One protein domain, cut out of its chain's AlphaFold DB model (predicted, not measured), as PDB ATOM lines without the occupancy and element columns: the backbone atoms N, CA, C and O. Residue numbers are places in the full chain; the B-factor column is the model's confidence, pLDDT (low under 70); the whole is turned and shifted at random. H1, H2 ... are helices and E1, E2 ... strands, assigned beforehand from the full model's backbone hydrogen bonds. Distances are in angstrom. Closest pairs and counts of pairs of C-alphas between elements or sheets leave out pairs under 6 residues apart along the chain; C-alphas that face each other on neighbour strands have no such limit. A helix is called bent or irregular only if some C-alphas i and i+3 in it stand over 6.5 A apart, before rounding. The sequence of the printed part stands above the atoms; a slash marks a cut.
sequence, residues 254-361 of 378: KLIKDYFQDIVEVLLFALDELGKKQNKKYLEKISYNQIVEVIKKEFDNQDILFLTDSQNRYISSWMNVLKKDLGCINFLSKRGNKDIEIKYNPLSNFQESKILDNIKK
ATOM      1  N   LYS A 254      14.181 -34.074  12.171       95.69
ATOM      2  CA  LYS A 254      14.538 -33.757  10.789       95.69
ATOM      3  C   LYS A 254      15.803 -32.913  10.697       95.69
ATOM      4  O   LYS A 254      16.669 -33.230   9.891       95.69
ATOM      5  N   LEU A 255      15.957 -31.875  11.524       96.06
ATOM      6  CA  LEU A 255      17.182 -31.069  11.514       96.06
ATOM      7  C   LEU A 255      18.420 -31.891  11.866       96.06
ATOM      8  O   LEU A 255      19.466 -31.735  11.234       96.06
ATOM      9  N   ILE A 256      18.301 -32.769  12.860       94.81
ATOM     10  CA  ILE A 256      19.407 -33.632  13.255       94.81
ATOM     11  C   ILE A 256      19.762 -34.608  12.136       94.81
ATOM     12  O   ILE A 256      20.921 -34.638  11.734       94.81
ATOM     13  N   LYS A 257      18.796 -35.358  11.597       93.88
ATOM     14  CA  LYS A 257      19.066 -36.363  10.557       93.88
ATOM     15  C   LYS A 257      19.541 -35.741   9.243       93.88
ATOM     16  O   LYS A 257      20.479 -36.243   8.634       93.88
ATOM     17  N   ASP A 258      18.938 -34.634   8.819       94.94
ATOM     18  CA  ASP A 258      19.212 -34.083   7.492       94.94
ATOM     19  C   ASP A 258      20.466 -33.199   7.445       94.94
ATOM     20  O   ASP A 258      21.115 -33.116   6.401       94.94
ATOM     21  N   TYR A 259      20.802 -32.503   8.537       95.00
ATOM     22  CA  TYR A 259      21.835 -31.455   8.519       95.00
ATOM     23  C   TYR A 259      22.975 -31.684   9.504       95.00
ATOM     24  O   TYR A 259      24.116 -31.338   9.199       95.00
ATOM     25  N   PHE A 260      22.687 -32.238  10.683       94.50
ATOM     26  CA  PHE A 260      23.629 -32.247  11.807       94.50
ATOM     27  C   PHE A 260      24.007 -33.644  12.298       94.50
ATOM     28  O   PHE A 260      24.577 -33.774  13.383       94.50
ATOM     29  N   GLN A 261      23.725 -34.676  11.500       93.88
ATOM     30  CA  GLN A 261      23.981 -36.071  11.844       93.88
ATOM     31  C   GLN A 261      25.443 -36.268  12.253       93.88
ATOM     32  O   GLN A 261      25.698 -36.706  13.369       93.88
ATOM     33  N   ASP A 262      26.390 -35.840  11.416       92.69
ATOM     34  CA  ASP A 262      27.826 -36.018  11.659       92.69
ATOM     35  C   ASP A 262      28.298 -35.358  12.966       92.69
ATOM     36  O   ASP A 262      29.116 -35.926  13.689       92.69
ATOM     37  N   ILE A 263      27.749 -34.191  13.325       94.06
ATOM     38  CA  ILE A 263      28.070 -33.531  14.600       94.06
ATOM     39  C   ILE A 263      27.576 -34.378  15.777       94.06
ATOM     40  O   ILE A 263      28.307 -34.590  16.747       94.06
ATOM     41  N   VAL A 264      26.335 -34.865  15.701       95.06
ATOM     42  CA  VAL A 264      25.743 -35.697  16.753       95.06
ATOM     43  C   VAL A 264      26.468 -37.038  16.868       95.06
ATOM     44  O   VAL A 264      26.754 -37.464  17.985       95.06
ATOM     45  N   GLU A 265      26.837 -37.672  15.754       94.56
ATOM     46  CA  GLU A 265      27.624 -38.910  15.749       94.56
ATOM     47  C   GLU A 265      28.971 -38.730  16.451       94.56
ATOM     48  O   GLU A 265      29.325 -39.538  17.307       94.56
ATOM     49  N   VAL A 266      29.703 -37.655  16.139       94.94
ATOM     50  CA  VAL A 266      31.001 -37.359  16.766       94.94
ATOM     51  C   VAL A 266      30.863 -37.148  18.275       94.94
ATOM     52  O   VAL A 266      31.687 -37.642  19.046       94.94
ATOM     53  N   LEU A 267      29.815 -36.450  18.717       95.81
ATOM     54  CA  LEU A 267      29.560 -36.232  20.142       95.81
ATOM     55  C   LEU A 267      29.205 -37.533  20.864       95.81
ATOM     56  O   LEU A 267      29.751 -37.803  21.932       95.81
ATOM     57  N   LEU A 268      28.314 -38.347  20.295       94.25
ATOM     58  CA  LEU A 268      27.916 -39.623  20.895       94.25
ATOM     59  C   LEU A 268      29.080 -40.613  20.937       94.25
ATOM     60  O   LEU A 268      29.264 -41.268  21.959       94.25
ATOM     61  N   PHE A 269      29.896 -40.665  19.882       93.94
ATOM     62  CA  PHE A 269      31.145 -41.425  19.865       93.94
ATOM     63  C   PHE A 269      32.060 -41.013  21.022       93.94
ATOM     64  O   PHE A 269      32.531 -41.863  21.774       93.94
ATOM     65  N   ALA A 270      32.268 -39.708  21.220       95.12
ATOM     66  CA  ALA A 270      33.140 -39.232  22.285       95.12
ATOM     67  C   ALA A 270      32.627 -39.606  23.685       95.12
ATOM     68  O   ALA A 270      33.418 -39.954  24.561       95.12
ATOM     69  N   LEU A 271      31.308 -39.559  23.896       93.75
ATOM     70  CA  LEU A 271      30.690 -39.984  25.152       93.75
ATOM     71  C   LEU A 271      30.809 -41.503  25.372       93.75
ATOM     72  O   LEU A 271      31.113 -41.925  26.486       93.75
ATOM     73  N   ASP A 272      30.621 -42.312  24.327       91.56
ATOM     74  CA  ASP A 272      30.776 -43.772  24.381       91.56
ATOM     75  C   ASP A 272      32.218 -44.183  24.729       91.56
ATOM     76  O   ASP A 272      32.451 -44.975  25.644       91.56
ATOM     77  N   GLU A 273      33.207 -43.558  24.087       92.75
ATOM     78  CA  GLU A 273      34.629 -43.785  24.366       92.75
ATOM     79  C   GLU A 273      35.031 -43.398  25.796       92.75
ATOM     80  O   GLU A 273      35.847 -44.072  26.433       92.75
ATOM     81  N   LEU A 274      34.448 -42.329  26.344       92.81
ATOM     82  CA  LEU A 274      34.637 -41.978  27.753       92.81
ATOM     83  C   LEU A 274      33.993 -43.017  28.684       92.81
ATOM     84  O   LEU A 274      34.576 -43.335  29.722       92.81
ATOM     85  N   GLY A 275      32.844 -43.582  28.309       89.12
ATOM     86  CA  GLY A 275      32.150 -44.617  29.085       89.12
ATOM     87  C   GLY A 275      32.927 -45.916  29.167       89.12
ATOM     88  O   GLY A 275      33.119 -46.451  30.262       89.12
ATOM     89  N   LYS A 276      33.477 -46.362  28.033       88.88
ATOM     90  CA  LYS A 276      34.382 -47.519  27.967       88.88
ATOM     91  C   LYS A 276      35.580 -47.352  28.901       88.88
ATOM     92  O   LYS A 276      35.892 -48.262  29.661       88.88
ATOM     93  N   LYS A 277      36.209 -46.170  28.914       87.06
ATOM     94  CA  LYS A 277      37.360 -45.875  29.790       87.06
ATOM     95  C   LYS A 277      37.020 -45.893  31.277       87.06
ATOM     96  O   LYS A 277      37.879 -46.230  32.083       87.06
ATOM     97  N   GLN A 278      35.799 -45.512  31.647       85.75
ATOM     98  CA  GLN A 278      35.361 -45.526  33.045       85.75
ATOM     99  C   GLN A 278      34.833 -46.892  33.501       85.75
ATOM    100  O   GLN A 278      34.662 -47.083  34.702       85.75
ATOM    101  N   ASN A 279      34.573 -47.826  32.576       79.56
ATOM    102  CA  ASN A 279      33.889 -49.095  32.840       79.56
ATOM    103  C   ASN A 279      32.562 -48.904  33.607       79.56
ATOM    104  O   ASN A 279      32.231 -49.648  34.532       79.56
ATOM    105  N   LYS A 280      31.814 -47.851  33.257       70.81
ATOM    106  CA  LYS A 280      30.549 -47.479  33.899       70.81
ATOM    107  C   LYS A 280      29.470 -47.230  32.854       70.81
ATOM    108  O   LYS A 280      29.723 -46.655  31.801       70.81
ATOM    109  N   LYS A 281      28.231 -47.607  33.193       65.62
ATOM    110  CA  LYS A 281      27.025 -47.303  32.398       65.62
ATOM    111  C   LYS A 281      26.687 -45.802  32.388       65.62
ATOM    112  O   LYS A 281      26.006 -45.328  31.486       65.62
ATOM    113  N   TYR A 282      27.171 -45.073  33.391       77.12
ATOM    114  CA  TYR A 282      27.005 -43.633  33.561       77.12
ATOM    115  C   TYR A 282      28.374 -42.968  33.567       77.12
ATOM    116  O   TYR A 282      29.307 -43.490  34.175       77.12
ATOM    117  N   LEU A 283      28.485 -41.817  32.909       84.81
ATOM    118  CA  LEU A 283      29.727 -41.060  32.890       84.81
ATOM    119  C   LEU A 283      29.780 -40.162  34.113       84.81
ATOM    120  O   LEU A 283      28.889 -39.338  34.315       84.81
ATOM    121  N   GLU A 284      30.837 -40.275  34.898       84.12
ATOM    122  CA  GLU A 284      31.047 -39.439  36.072       84.12
ATOM    123  C   GLU A 284      32.147 -38.413  35.813       84.12
ATOM    124  O   GLU A 284      33.179 -38.706  35.203       84.12
ATOM    125  N   LYS A 285      31.932 -37.200  36.322       85.94
ATOM    126  CA  LYS A 285      32.906 -36.109  36.355       85.94
ATOM    127  C   LYS A 285      33.562 -35.810  34.992       85.94
ATOM    128  O   LYS A 285      34.760 -35.535  34.934       85.94
ATOM    129  N   ILE A 286      32.770 -35.748  33.924       89.62
ATOM    130  CA  ILE A 286      33.228 -35.385  32.577       89.62
ATOM    131  C   ILE A 286      33.291 -33.869  32.388       89.62
ATOM    132  O   ILE A 286      32.299 -33.151  32.516       89.62
ATOM    133  N   SER A 287      34.461 -33.366  32.021       90.56
ATOM    134  CA  SER A 287      34.645 -32.001  31.528       90.56
ATOM    135  C   SER A 287      34.447 -31.930  30.010       90.56
ATOM    136  O   SER A 287      34.676 -32.900  29.288       90.56
ATOM    137  N   TYR A 288      34.088 -30.755  29.487       91.56
ATOM    138  CA  TYR A 288      34.048 -30.561  28.034       91.56
ATOM    139  C   TYR A 288      35.428 -30.694  27.378       91.56
ATOM    140  O   TYR A 288      35.493 -31.147  26.241       91.56
ATOM    141  N   ASN A 289      36.517 -30.395  28.099       92.38
ATOM    142  CA  ASN A 289      37.878 -30.637  27.608       92.38
ATOM    143  C   ASN A 289      38.114 -32.122  27.314       92.38
ATOM    144  O   ASN A 289      38.647 -32.444  26.262       92.38
ATOM    145  N   GLN A 290      37.651 -33.029  28.181       93.62
ATOM    146  CA  GLN A 290      37.784 -34.471  27.940       93.62
ATOM    147  C   GLN A 290      37.010 -34.919  26.696       93.62
ATOM    148  O   GLN A 290      37.510 -35.736  25.927       93.62
ATOM    149  N   ILE A 291      35.816 -34.362  26.464       94.81
ATOM    150  CA  ILE A 291      35.052 -34.620  25.234       94.81
ATOM    151  C   ILE A 291      35.842 -34.120  24.019       94.81
ATOM    152  O   ILE A 291      36.029 -34.863  23.059       94.81
ATOM    153  N   VAL A 292      36.359 -32.888  24.076       94.44
ATOM    154  CA  VAL A 292      37.183 -32.312  23.005       94.44
ATOM    155  C   VAL A 292      38.426 -33.149  22.733       94.44
ATOM    156  O   VAL A 292      38.743 -33.370  21.573       94.44
ATOM    157  N   GLU A 293      39.125 -33.633  23.755       94.75
ATOM    158  CA  GLU A 293      40.324 -34.457  23.586       94.75
ATOM    159  C   GLU A 293      40.026 -35.783  22.887       94.75
ATOM    160  O   GLU A 293      40.797 -36.204  22.027       94.75
ATOM    161  N   VAL A 294      38.911 -36.438  23.225       95.69
ATOM    162  CA  VAL A 294      38.493 -37.667  22.538       95.69
ATOM    163  C   VAL A 294      38.149 -37.380  21.081       95.69
ATOM    164  O   VAL A 294      38.622 -38.094  20.201       95.69
ATOM    165  N   ILE A 295      37.401 -36.305  20.819       94.88
ATOM    166  CA  ILE A 295      37.091 -35.878  19.452       94.88
ATOM    167  C   ILE A 295      38.382 -35.574  18.690       94.88
ATOM    168  O   ILE A 295      38.599 -36.114  17.621       94.88
ATOM    169  N   LYS A 296      39.291 -34.766  19.236       92.19
ATOM    170  CA  LYS A 296      40.550 -34.427  18.562       92.19
ATOM    171  C   LYS A 296      41.364 -35.667  18.211       92.19
ATOM    172  O   LYS A 296      41.892 -35.728  17.110       92.19
ATOM    173  N   LYS A 297      41.438 -36.660  19.102       92.88
ATOM    174  CA  LYS A 297      42.165 -37.914  18.841       92.88
ATOM    175  C   LYS A 297      41.607 -38.693  17.649       92.88
ATOM    176  O   LYS A 297      42.397 -39.230  16.887       92.88
ATOM    177  N   GLU A 298      40.288 -38.703  17.467       91.25
ATOM    178  CA  GLU A 298      39.624 -39.309  16.297       91.25
ATOM    179  C   GLU A 298      39.967 -38.592  14.979       91.25
ATOM    180  O   GLU A 298      39.863 -39.168  13.901       91.25
ATOM    181  N   PHE A 299      40.385 -37.329  15.053       88.94
ATOM    182  CA  PHE A 299      40.648 -36.476  13.899       88.94
ATOM    183  C   PHE A 299      42.108 -35.989  13.861       88.94
ATOM    184  O   PHE A 299      42.381 -34.816  13.598       88.94
ATOM    185  N   ASP A 300      43.059 -36.881  14.152       88.31
ATOM    186  CA  ASP A 300      44.509 -36.628  14.075       88.31
ATOM    187  C   ASP A 300      44.977 -35.401  14.875       88.31
ATOM    188  O   ASP A 300      45.839 -34.625  14.458       88.31
ATOM    189  N   ASN A 301      44.375 -35.198  16.047       89.62
ATOM    190  CA  ASN A 301      44.588 -34.065  16.948       89.62
ATOM    191  C   ASN A 301      44.257 -32.683  16.348       89.62
ATOM    192  O   ASN A 301      44.659 -31.656  16.904       89.62
ATOM    193  N   GLN A 302      43.498 -32.630  15.251       86.38
ATOM    194  CA  GLN A 302      43.031 -31.383  14.645       86.38
ATOM    195  C   GLN A 302      41.733 -30.891  15.293       86.38
ATOM    196  O   GLN A 302      40.892 -31.658  15.759       86.38
ATOM    197  N   ASP A 303      41.560 -29.570  15.311       86.81
ATOM    198  CA  ASP A 303      40.310 -28.946  15.737       86.81
ATOM    199  C   ASP A 303      39.218 -29.107  14.673       86.81
ATOM    200  O   ASP A 303      39.476 -28.959  13.484       86.81
ATOM    201  N   ILE A 304      37.976 -29.318  15.095       87.62
ATOM    202  CA  ILE A 304      36.806 -29.315  14.218       87.62
ATOM    203  C   ILE A 304      36.160 -27.934  14.257       87.62
ATOM    204  O   ILE A 304      35.817 -27.413  15.326       87.62
ATOM    205  N   LEU A 305      35.999 -27.344  13.074       83.75
ATOM    206  CA  LEU A 305      35.378 -26.043  12.873       83.75
ATOM    207  C   LEU A 305      33.953 -26.038  13.448       83.75
ATOM    208  O   LEU A 305      33.157 -26.924  13.157       83.75
ATOM    209  N   PHE A 306      33.635 -25.025  14.257       82.00
ATOM    210  CA  PHE A 306      32.334 -24.864  14.914       82.00
ATOM    211  C   PHE A 306      31.942 -26.005  15.863       82.00
ATOM    212  O   PHE A 306      30.763 -26.165  16.186       82.00
ATOM    213  N   LEU A 307      32.924 -26.767  16.353       88.44
ATOM    214  CA  LEU A 307      32.706 -27.802  17.360       88.44
ATOM    215  C   LEU A 307      33.757 -27.745  18.475       88.44
ATOM    216  O   LEU A 307      33.414 -27.427  19.612       88.44
ATOM    217  N   THR A 308      35.037 -27.980  18.180       88.75
ATOM    218  CA  THR A 308      36.097 -27.975  19.212       88.75
ATOM    219  C   THR A 308      36.881 -26.663  19.264       88.75
ATOM    220  O   THR A 308      37.629 -26.409  20.205       88.75
ATOM    221  N   ASP A 309      36.679 -25.786  18.286       81.12
ATOM    222  CA  ASP A 309      37.629 -24.745  17.920       81.12
ATOM    223  C   ASP A 309      37.481 -23.391  18.641       81.12
ATOM    224  O   ASP A 309      38.078 -22.392  18.224       81.12
ATOM    225  N   SER A 310      36.685 -23.364  19.713       82.06
ATOM    226  CA  SER A 310      36.297 -22.157  20.454       82.06
ATOM    227  C   SER A 310      36.177 -22.425  21.958       82.06
ATOM    228  O   SER A 310      35.111 -22.251  22.543       82.06
ATOM    229  N   GLN A 311      37.255 -22.920  22.580       80.75
ATOM    230  CA  GLN A 311      37.352 -23.143  24.037       80.75
ATOM    231  C   GLN A 311      36.091 -23.805  24.637       80.75
ATOM    232  O   GLN A 311      35.521 -23.336  25.620       80.75
ATOM    233  N   ASN A 312      35.617 -24.884  24.005       84.50
ATOM    234  CA  ASN A 312      34.411 -25.647  24.371       84.50
ATOM    235  C   ASN A 312      33.055 -24.942  24.211       84.50
ATOM    236  O   ASN A 312      32.037 -25.550  24.549       84.50
ATOM    237  N   ARG A 313      32.984 -23.708  23.698       85.56
ATOM    238  CA  ARG A 313      31.710 -22.991  23.510       85.56
ATOM    239  C   ARG A 313      30.719 -23.815  22.690       85.56
ATOM    240  O   ARG A 313      29.606 -24.049  23.148       85.56
ATOM    241  N   TYR A 314      31.135 -24.296  21.519       88.44
ATOM    242  CA  TYR A 314      30.256 -25.058  20.631       88.44
ATOM    243  C   TYR A 314      29.905 -26.441  21.187       88.44
ATOM    244  O   TYR A 314      28.745 -26.835  21.095       88.44
ATOM    245  N   ILE A 315      30.846 -27.138  21.843       91.69
ATOM    246  CA  ILE A 315      30.536 -28.358  22.609       91.69
ATOM    247  C   ILE A 315      29.440 -28.072  23.632       91.69
ATOM    248  O   ILE A 315      28.454 -28.793  23.680       91.69
ATOM    249  N   SER A 316      29.561 -27.002  24.419       88.88
ATOM    250  CA  SER A 316      28.544 -26.637  25.407       88.88
ATOM    251  C   SER A 316      27.173 -26.414  24.764       88.88
ATOM    252  O   SER A 316      26.177 -26.940  25.262       88.88
ATOM    253  N   SER A 317      27.106 -25.679  23.648       89.56
ATOM    254  CA  SER A 317      25.855 -25.433  22.919       89.56
ATOM    255  C   SER A 317      25.242 -26.745  22.409       89.56
ATOM    256  O   SER A 317      24.069 -27.008  22.668       89.56
ATOM    257  N   TRP A 318      26.034 -27.622  21.789       93.50
ATOM    258  CA  TRP A 318      25.557 -28.914  21.288       93.50
ATOM    259  C   TRP A 318      25.162 -29.892  22.393       93.50
ATOM    260  O   TRP A 318      24.104 -30.508  22.323       93.50
ATOM    261  N   MET A 319      25.945 -29.991  23.462       92.94
ATOM    262  CA  MET A 319      25.613 -30.804  24.632       92.94
ATOM    263  C   MET A 319      24.306 -30.325  25.279       92.94
ATOM    264  O   MET A 319      23.473 -31.116  25.725       92.94
ATOM    265  N   ASN A 320      24.068 -29.015  25.261       90.88
ATOM    266  CA  ASN A 320      22.794 -28.441  25.639       90.88
ATOM    267  C   ASN A 320      21.677 -28.845  24.655       90.88
ATOM    268  O   ASN A 320      20.586 -29.154  25.141       90.88
ATOM    269  N   VAL A 321      21.888 -28.847  23.334       93.62
ATOM    270  CA  VAL A 321      20.909 -29.332  22.331       93.62
ATOM    271  C   VAL A 321      20.540 -30.794  22.603       93.62
ATOM    272  O   VAL A 321      19.365 -31.092  22.828       93.62
ATOM    273  N   LEU A 322      21.537 -31.679  22.726       95.19
ATOM    274  CA  LEU A 322      21.350 -33.097  23.055       95.19
ATOM    275  C   LEU A 322      20.523 -33.289  24.337       95.19
ATOM    276  O   LEU A 322      19.665 -34.172  24.398       95.19
ATOM    277  N   LYS A 323      20.743 -32.435  25.346       93.25
ATOM    278  CA  LYS A 323      20.015 -32.474  26.618       93.25
ATOM    279  C   LYS A 323      18.604 -31.893  26.536       93.25
ATOM    280  O   LYS A 323      17.654 -32.594  26.849       93.25
ATOM    281  N   LYS A 324      18.452 -30.598  26.233       91.50
ATOM    282  CA  LYS A 324      17.148 -29.918  26.394       91.50
ATOM    283  C   LYS A 324      16.239 -29.958  25.159       91.50
ATOM    284  O   LYS A 324      15.051 -29.765  25.355       91.50
ATOM    285  N   ASP A 325      16.765 -30.189  23.947       92.88
ATOM    286  CA  ASP A 325      15.949 -30.232  22.717       92.88
ATOM    287  C   ASP A 325      15.677 -31.681  22.330       92.88
ATOM    288  O   ASP A 325      14.556 -32.022  21.983       92.88
ATOM    289  N   LEU A 326      16.686 -32.551  22.433       94.56
ATOM    290  CA  LEU A 326      16.502 -33.968  22.130       94.56
ATOM    291  C   LEU A 326      16.118 -34.766  23.382       94.56
ATOM    292  O   LEU A 326      15.249 -35.627  23.331       94.56
ATOM    293  N   GLY A 327      16.731 -34.501  24.536       93.25
ATOM    294  CA  GLY A 327      16.518 -35.330  25.732       93.25
ATOM    295  C   GLY A 327      17.239 -36.675  25.664       93.25
ATOM    296  O   GLY A 327      16.934 -37.579  26.439       93.25
ATOM    297  N   CYS A 328      18.191 -36.818  24.738       93.69
ATOM    298  CA  CYS A 328      18.972 -38.039  24.542       93.69
ATOM    299  C   CYS A 328      20.096 -38.209  25.570       93.69
ATOM    300  O   CYS A 328      20.578 -39.322  25.779       93.69
ATOM    301  N   ILE A 329      20.451 -37.129  26.268       93.06
ATOM    302  CA  ILE A 329      21.349 -37.153  27.420       93.06
ATOM    303  C   ILE A 329      20.761 -36.360  28.590       93.06
ATOM    304  O   ILE A 329      19.874 -35.521  28.415       93.06
ATOM    305  N   ASN A 330      21.298 -36.565  29.788       90.75
ATOM    306  CA  ASN A 330      21.006 -35.751  30.961       90.75
ATOM    307  C   ASN A 330      22.288 -35.379  31.720       90.75
ATOM    308  O   ASN A 330      23.255 -36.131  31.703       90.75
ATOM    309  N   PHE A 331      22.277 -34.226  32.402       88.50
ATOM    310  CA  PHE A 331      23.344 -33.859  33.348       88.50
ATOM    311  C   PHE A 331      22.815 -33.999  34.764       88.50
ATOM    312  O   PHE A 331      21.869 -33.284  35.112       88.50
ATOM    313  N   LEU A 332      23.437 -34.872  35.552       81.00
ATOM    314  CA  LEU A 332      23.066 -35.123  36.942       81.00
ATOM    315  C   LEU A 332      23.702 -34.082  37.882       81.00
ATOM    316  O   LEU A 332      23.055 -33.628  38.823       81.00
ATOM    317  N   SER A 333      24.909 -33.590  37.567       74.62
ATOM    318  CA  SER A 333      25.575 -32.516  38.318       74.62
ATOM    319  C   SER A 333      25.390 -31.125  37.672       74.62
ATOM    320  O   SER A 333      25.438 -30.933  36.448       74.62
ATOM    321  N   LYS A 334      25.156 -30.099  38.509       61.88
ATOM    322  CA  LYS A 334      24.837 -28.730  38.046       61.88
ATOM    323  C   LYS A 334      26.075 -27.863  37.753       61.88
ATOM    324  O   LYS A 334      26.002 -27.036  36.843       61.88
ATOM    325  N   ARG A 335      27.218 -28.056  38.429       60.12
ATOM    326  CA  ARG A 335      28.431 -27.213  38.298       60.12
ATOM    327  C   ARG A 335      29.711 -28.038  38.136       60.12
ATOM    328  O   ARG A 335      29.805 -29.122  38.693       60.12
ATOM    329  N   GLY A 336      30.681 -27.484  37.404       69.12
ATOM    330  CA  GLY A 336      31.974 -28.122  37.148       69.12
ATOM    331  C   GLY A 336      31.854 -29.333  36.228       69.12
ATOM    332  O   GLY A 336      31.118 -29.298  35.238       69.12
ATOM    333  N   ASN A 337      32.579 -30.392  36.576       75.81
ATOM    334  CA  ASN A 337      32.539 -31.661  35.866       75.81
ATOM    335  C   ASN A 337      31.121 -32.251  35.879       75.81
ATOM    336  O   ASN A 337      30.440 -32.269  36.908       75.81
ATOM    337  N   LYS A 338      30.671 -32.700  34.709       79.44
ATOM    338  CA  LYS A 338      29.321 -33.188  34.453       79.44
ATOM    339  C   LYS A 338      29.251 -34.690  34.656       79.44
ATOM    340  O   LYS A 338      29.991 -35.434  34.023       79.44
ATOM    341  N   ASP A 339      28.300 -35.118  35.467       86.12
ATOM    342  CA  ASP A 339      27.840 -36.499  35.441       86.12
ATOM    343  C   ASP A 339      26.803 -36.612  34.319       86.12
ATOM    344  O   ASP A 339      25.805 -35.879  34.327       86.12
ATOM    345  N   ILE A 340      27.078 -37.446  33.319       89.94
ATOM    346  CA  ILE A 340      26.299 -37.546  32.083       89.94
ATOM    347  C   ILE A 340      25.658 -38.928  31.999       89.94
ATOM    348  O   ILE A 340      26.328 -39.959  31.993       89.94
ATOM    349  N   GLU A 341      24.337 -38.930  31.872       89.25
ATOM    350  CA  GLU A 341      23.551 -40.112  31.534       89.25
ATOM    351  C   GLU A 341      23.195 -40.061  30.046       89.25
ATOM    352  O   GLU A 341      22.585 -39.088  29.597       89.25
ATOM    353  N   ILE A 342      23.539 -41.107  29.291       89.62
ATOM    354  CA  ILE A 342      23.076 -41.300  27.913       89.62
ATOM    355  C   ILE A 342      21.785 -42.116  27.972       89.62
ATOM    356  O   ILE A 342      21.780 -43.250  28.446       89.62
ATOM    357  N   LYS A 343      20.678 -41.540  27.501       89.56
ATOM    358  CA  LYS A 343      19.350 -42.163  27.562       89.56
ATOM    359  C   LYS A 343      19.038 -42.983  26.317       89.56
ATOM    360  O   LYS A 343      18.444 -44.051  26.421       89.56
ATOM    361  N   TYR A 344      19.390 -42.459  25.146       90.06
ATOM    362  CA  TYR A 344      19.161 -43.112  23.857       90.06
ATOM    363  C   TYR A 344      20.001 -42.459  22.748       90.06
ATOM    364  O   TYR A 344      20.517 -41.358  22.925       90.06
ATOM    365  N   ASN A 345      20.112 -43.117  21.589       90.62
ATOM    366  CA  ASN A 345      20.735 -42.549  20.391       90.62
ATOM    367  C   ASN A 345      19.656 -41.942  19.461       90.62
ATOM    368  O   ASN A 345      18.846 -42.705  18.927       90.62
ATOM    369  N   PRO A 346      19.626 -40.610  19.241       89.44
ATOM    370  CA  PRO A 346      18.632 -39.941  18.393       89.44
ATOM    371  C   PRO A 346      18.789 -40.232  16.891       89.44
ATOM    372  O   PRO A 346      17.913 -39.876  16.110       89.44
ATOM    373  N   LEU A 347      19.882 -40.879  16.478       90.12
ATOM    374  CA  LEU A 347      20.145 -41.278  15.092       90.12
ATOM    375  C   LEU A 347      19.749 -42.735  14.804       90.12
ATOM    376  O   LEU A 347      19.891 -43.205  13.678       90.12
ATOM    377  N   SER A 348      19.258 -43.470  15.806       85.19
ATOM    378  CA  SER A 348      18.810 -44.849  15.618       85.19
ATOM    379  C   SER A 348      17.508 -44.903  14.815       85.19
ATOM    380  O   SER A 348      16.496 -44.332  15.217       85.19
ATOM    381  N   ASN A 349      17.504 -45.643  13.704       72.62
ATOM    382  CA  ASN A 349      16.309 -45.810  12.867       72.62
ATOM    383  C   ASN A 349      15.325 -46.864  13.402       72.62
ATOM    384  O   ASN A 349      14.169 -46.882  12.998       72.62
ATOM    385  N   PHE A 350      15.741 -47.722  14.335       67.81
ATOM    386  CA  PHE A 350      14.911 -48.838  14.807       67.81
ATOM    387  C   PHE A 350      13.776 -48.422  15.761       67.81
ATOM    388  O   PHE A 350      12.961 -49.262  16.131       67.81
ATOM    389  N   GLN A 351      13.724 -47.158  16.202       81.31
ATOM    390  CA  GLN A 351      12.773 -46.681  17.218       81.31
ATOM    391  C   GLN A 351      12.366 -45.213  17.004       81.31
ATOM    392  O   GLN A 351      12.259 -44.453  17.965       81.31
ATOM    393  N   GLU A 352      12.155 -44.795  15.754       88.56
ATOM    394  CA  GLU A 352      11.859 -43.394  15.419       88.56
ATOM    395  C   GLU A 352      10.660 -42.819  16.193       88.56
ATOM    396  O   GLU A 352      10.777 -41.747  16.783       88.56
ATOM    397  N   SER A 353       9.553 -43.562  16.304       90.75
ATOM    398  CA  SER A 353       8.381 -43.146  17.092       90.75
ATOM    399  C   SER A 353       8.719 -42.887  18.563       90.75
ATOM    400  O   SER A 353       8.332 -41.871  19.131       90.75
ATOM    401  N   LYS A 354       9.526 -43.756  19.176       91.12
ATOM    402  CA  LYS A 354       9.978 -43.597  20.564       91.12
ATOM    403  C   LYS A 354      10.926 -42.406  20.729       91.12
ATOM    404  O   LYS A 354      10.936 -41.772  21.783       91.12
ATOM    405  N   ILE A 355      11.741 -42.111  19.714       93.31
ATOM    406  CA  ILE A 355      12.588 -40.912  19.693       93.31
ATOM    407  C   ILE A 355      11.701 -39.666  19.679       93.31
ATOM    408  O   ILE A 355      11.899 -38.791  20.520       93.31
ATOM    409  N   LEU A 356      10.693 -39.618  18.802       95.12
ATOM    410  CA  LEU A 356       9.724 -38.521  18.750       95.12
ATOM    411  C   LEU A 356       8.995 -38.349  20.091       95.12
ATOM    412  O   LEU A 356       8.987 -37.246  20.632       95.12
ATOM    413  N   ASP A 357       8.517 -39.435  20.708       94.25
ATOM    414  CA  ASP A 357       7.887 -39.395  22.036       94.25
ATOM    415  C   ASP A 357       8.810 -38.812  23.115       94.25
ATOM    416  O   ASP A 357       8.375 -38.055  23.990       94.25
ATOM    417  N   ASN A 358      10.098 -39.162  23.083       93.56
ATOM    418  CA  ASN A 358      11.079 -38.629  24.022       93.56
ATOM    419  C   ASN A 358      11.333 -37.134  23.788       93.56
ATOM    420  O   ASN A 358      11.367 -36.374  24.758       93.56
ATOM    421  N   ILE A 359      11.457 -36.705  22.528       94.88
ATOM    422  CA  ILE A 359      11.599 -35.290  22.157       94.88
ATOM    423  C   ILE A 359      10.359 -34.508  22.605       94.88
ATOM    424  O   ILE A 359      10.489 -33.450  23.226       94.88
ATOM    425  N   LYS A 360       9.160 -35.046  22.368       94.56
ATOM    426  CA  LYS A 360       7.887 -34.456  22.793       94.56
ATOM    427  C   LYS A 360       7.838 -34.261  24.301       94.56
ATOM    428  O   LYS A 360       7.595 -33.153  24.773       94.56
ATOM    429  N   LYS A 361       8.135 -35.309  25.077       93.94
ATOM    430  CA  LYS A 361       8.189 -35.240  26.548       93.94
ATOM    431  C   LYS A 361       9.207 -34.206  27.026       93.94
ATOM    432  O   LYS A 361       8.907 -33.431  27.930       93.94
TER     433      LYS A 361
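Overview. This is residues 254 to 361 of the 378 residues of an uncharacterized protein of Strawberry lethal yellows phytoplasma (CPA) str. NZSb11 (UniProt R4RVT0). A small three-stranded sheet, E1 E3 E2, makes a wall with its other face bare, and two helices, H2 and H4, cover one face: H2 runs across the strands, while H4 rises from the sheet. H3 touches H2 at one end of the longest axis, and H1 and H5 lie toward the other end. The printed part has 108 residues with five named helices and three named strands, in the order H1 H2 E1 H3 H4 E2 E3 H5; the sheet is antiparallel throughout and the class is mostly helix. The whole is compact and rounded, with a radius of gyration of the C-alphas of 13.5 A and spans of 37 by 28 by 23 A.

Along the chain. H1, residues 254 to 259, begins at C-alpha 254 (14.538, -33.757, 10.789). H2, residues 261 to 278, is 25.9 A long. E1 is residues 283 to 286, and H3, residues 288 to 298, is 15.7 A long. H4, residues 313 to 326, begins at C-alpha 313 (31.710, -22.991, 23.510) and is 18.8 A long; it is neither bent nor irregular, but only just: C-alphas 322 and 325 are 6.1 A apart. E2 is residues 329 to 331, and E3, residues 338 to 342, is 12.1 A long. H5, residues 349 to 361, is 19.1 A long and ends at C-alpha 361 (8.189, -35.240, 26.548); it is irregular, with C-alphas 350 and 353 9.0 A apart.

Arrangement. E3 is the inner strand, staggered: it pairs with E1 over residues 338 to 340, with N 340 and O 283 2.8 A apart, and with E2 over residues 340 to 342, with N 330 and O 341 2.8 A apart. E2 and E3 form a hairpin. E1, H3 H4 and E2 form a split strand-helix-strand unit, two strands running the same way with E3 between them, and its crossover is right-handed. H2 and H4 are on the same face, giving two layers, a sheet and its helices. H2 lies over E1 and E3 at a height over the sheet of 10.0 A, across the strands at 81 degrees to E1 on the local plane; the closest C-alphas of H2 and E1, Gly 275 and Leu 283, are 5.7 A apart. H4 stands up from the sheet, rising 56 degrees, with a height over the sheet of 8.4 A. H2, with residues 266 to 274 alone, touches H3, about perpendicular at 76 degrees; their closest C-alphas, Ala 270 and Val 294, are 5.6 A apart. H4 and H5 only just touch, with 3 pairs of C-alphas within 8 A, only at their ends; the closest C-alphas, Leu 326 and Ile 359, are 5.1 A apart. H1 is close to H2 but not clearly touching, the closest C-alphas, Ile 256 and Val 264, being 7.5 A apart. Every O i to N i+4 pair is within hydrogen-bond range in H1, H2 and H3, against 9 of 10 in H4 and 7 of 9 in H5.

Size, cuts and confidence. The two C-alphas farthest apart, Asp 300 and Lys 361, are 38.4 A apart. The printed part has no cut; the one long link, residues 299 to 312, joins H3 to H4. Mean pLDDT of the printed part is 88.6, with residues 281, 334 to 336 and 350 under 70.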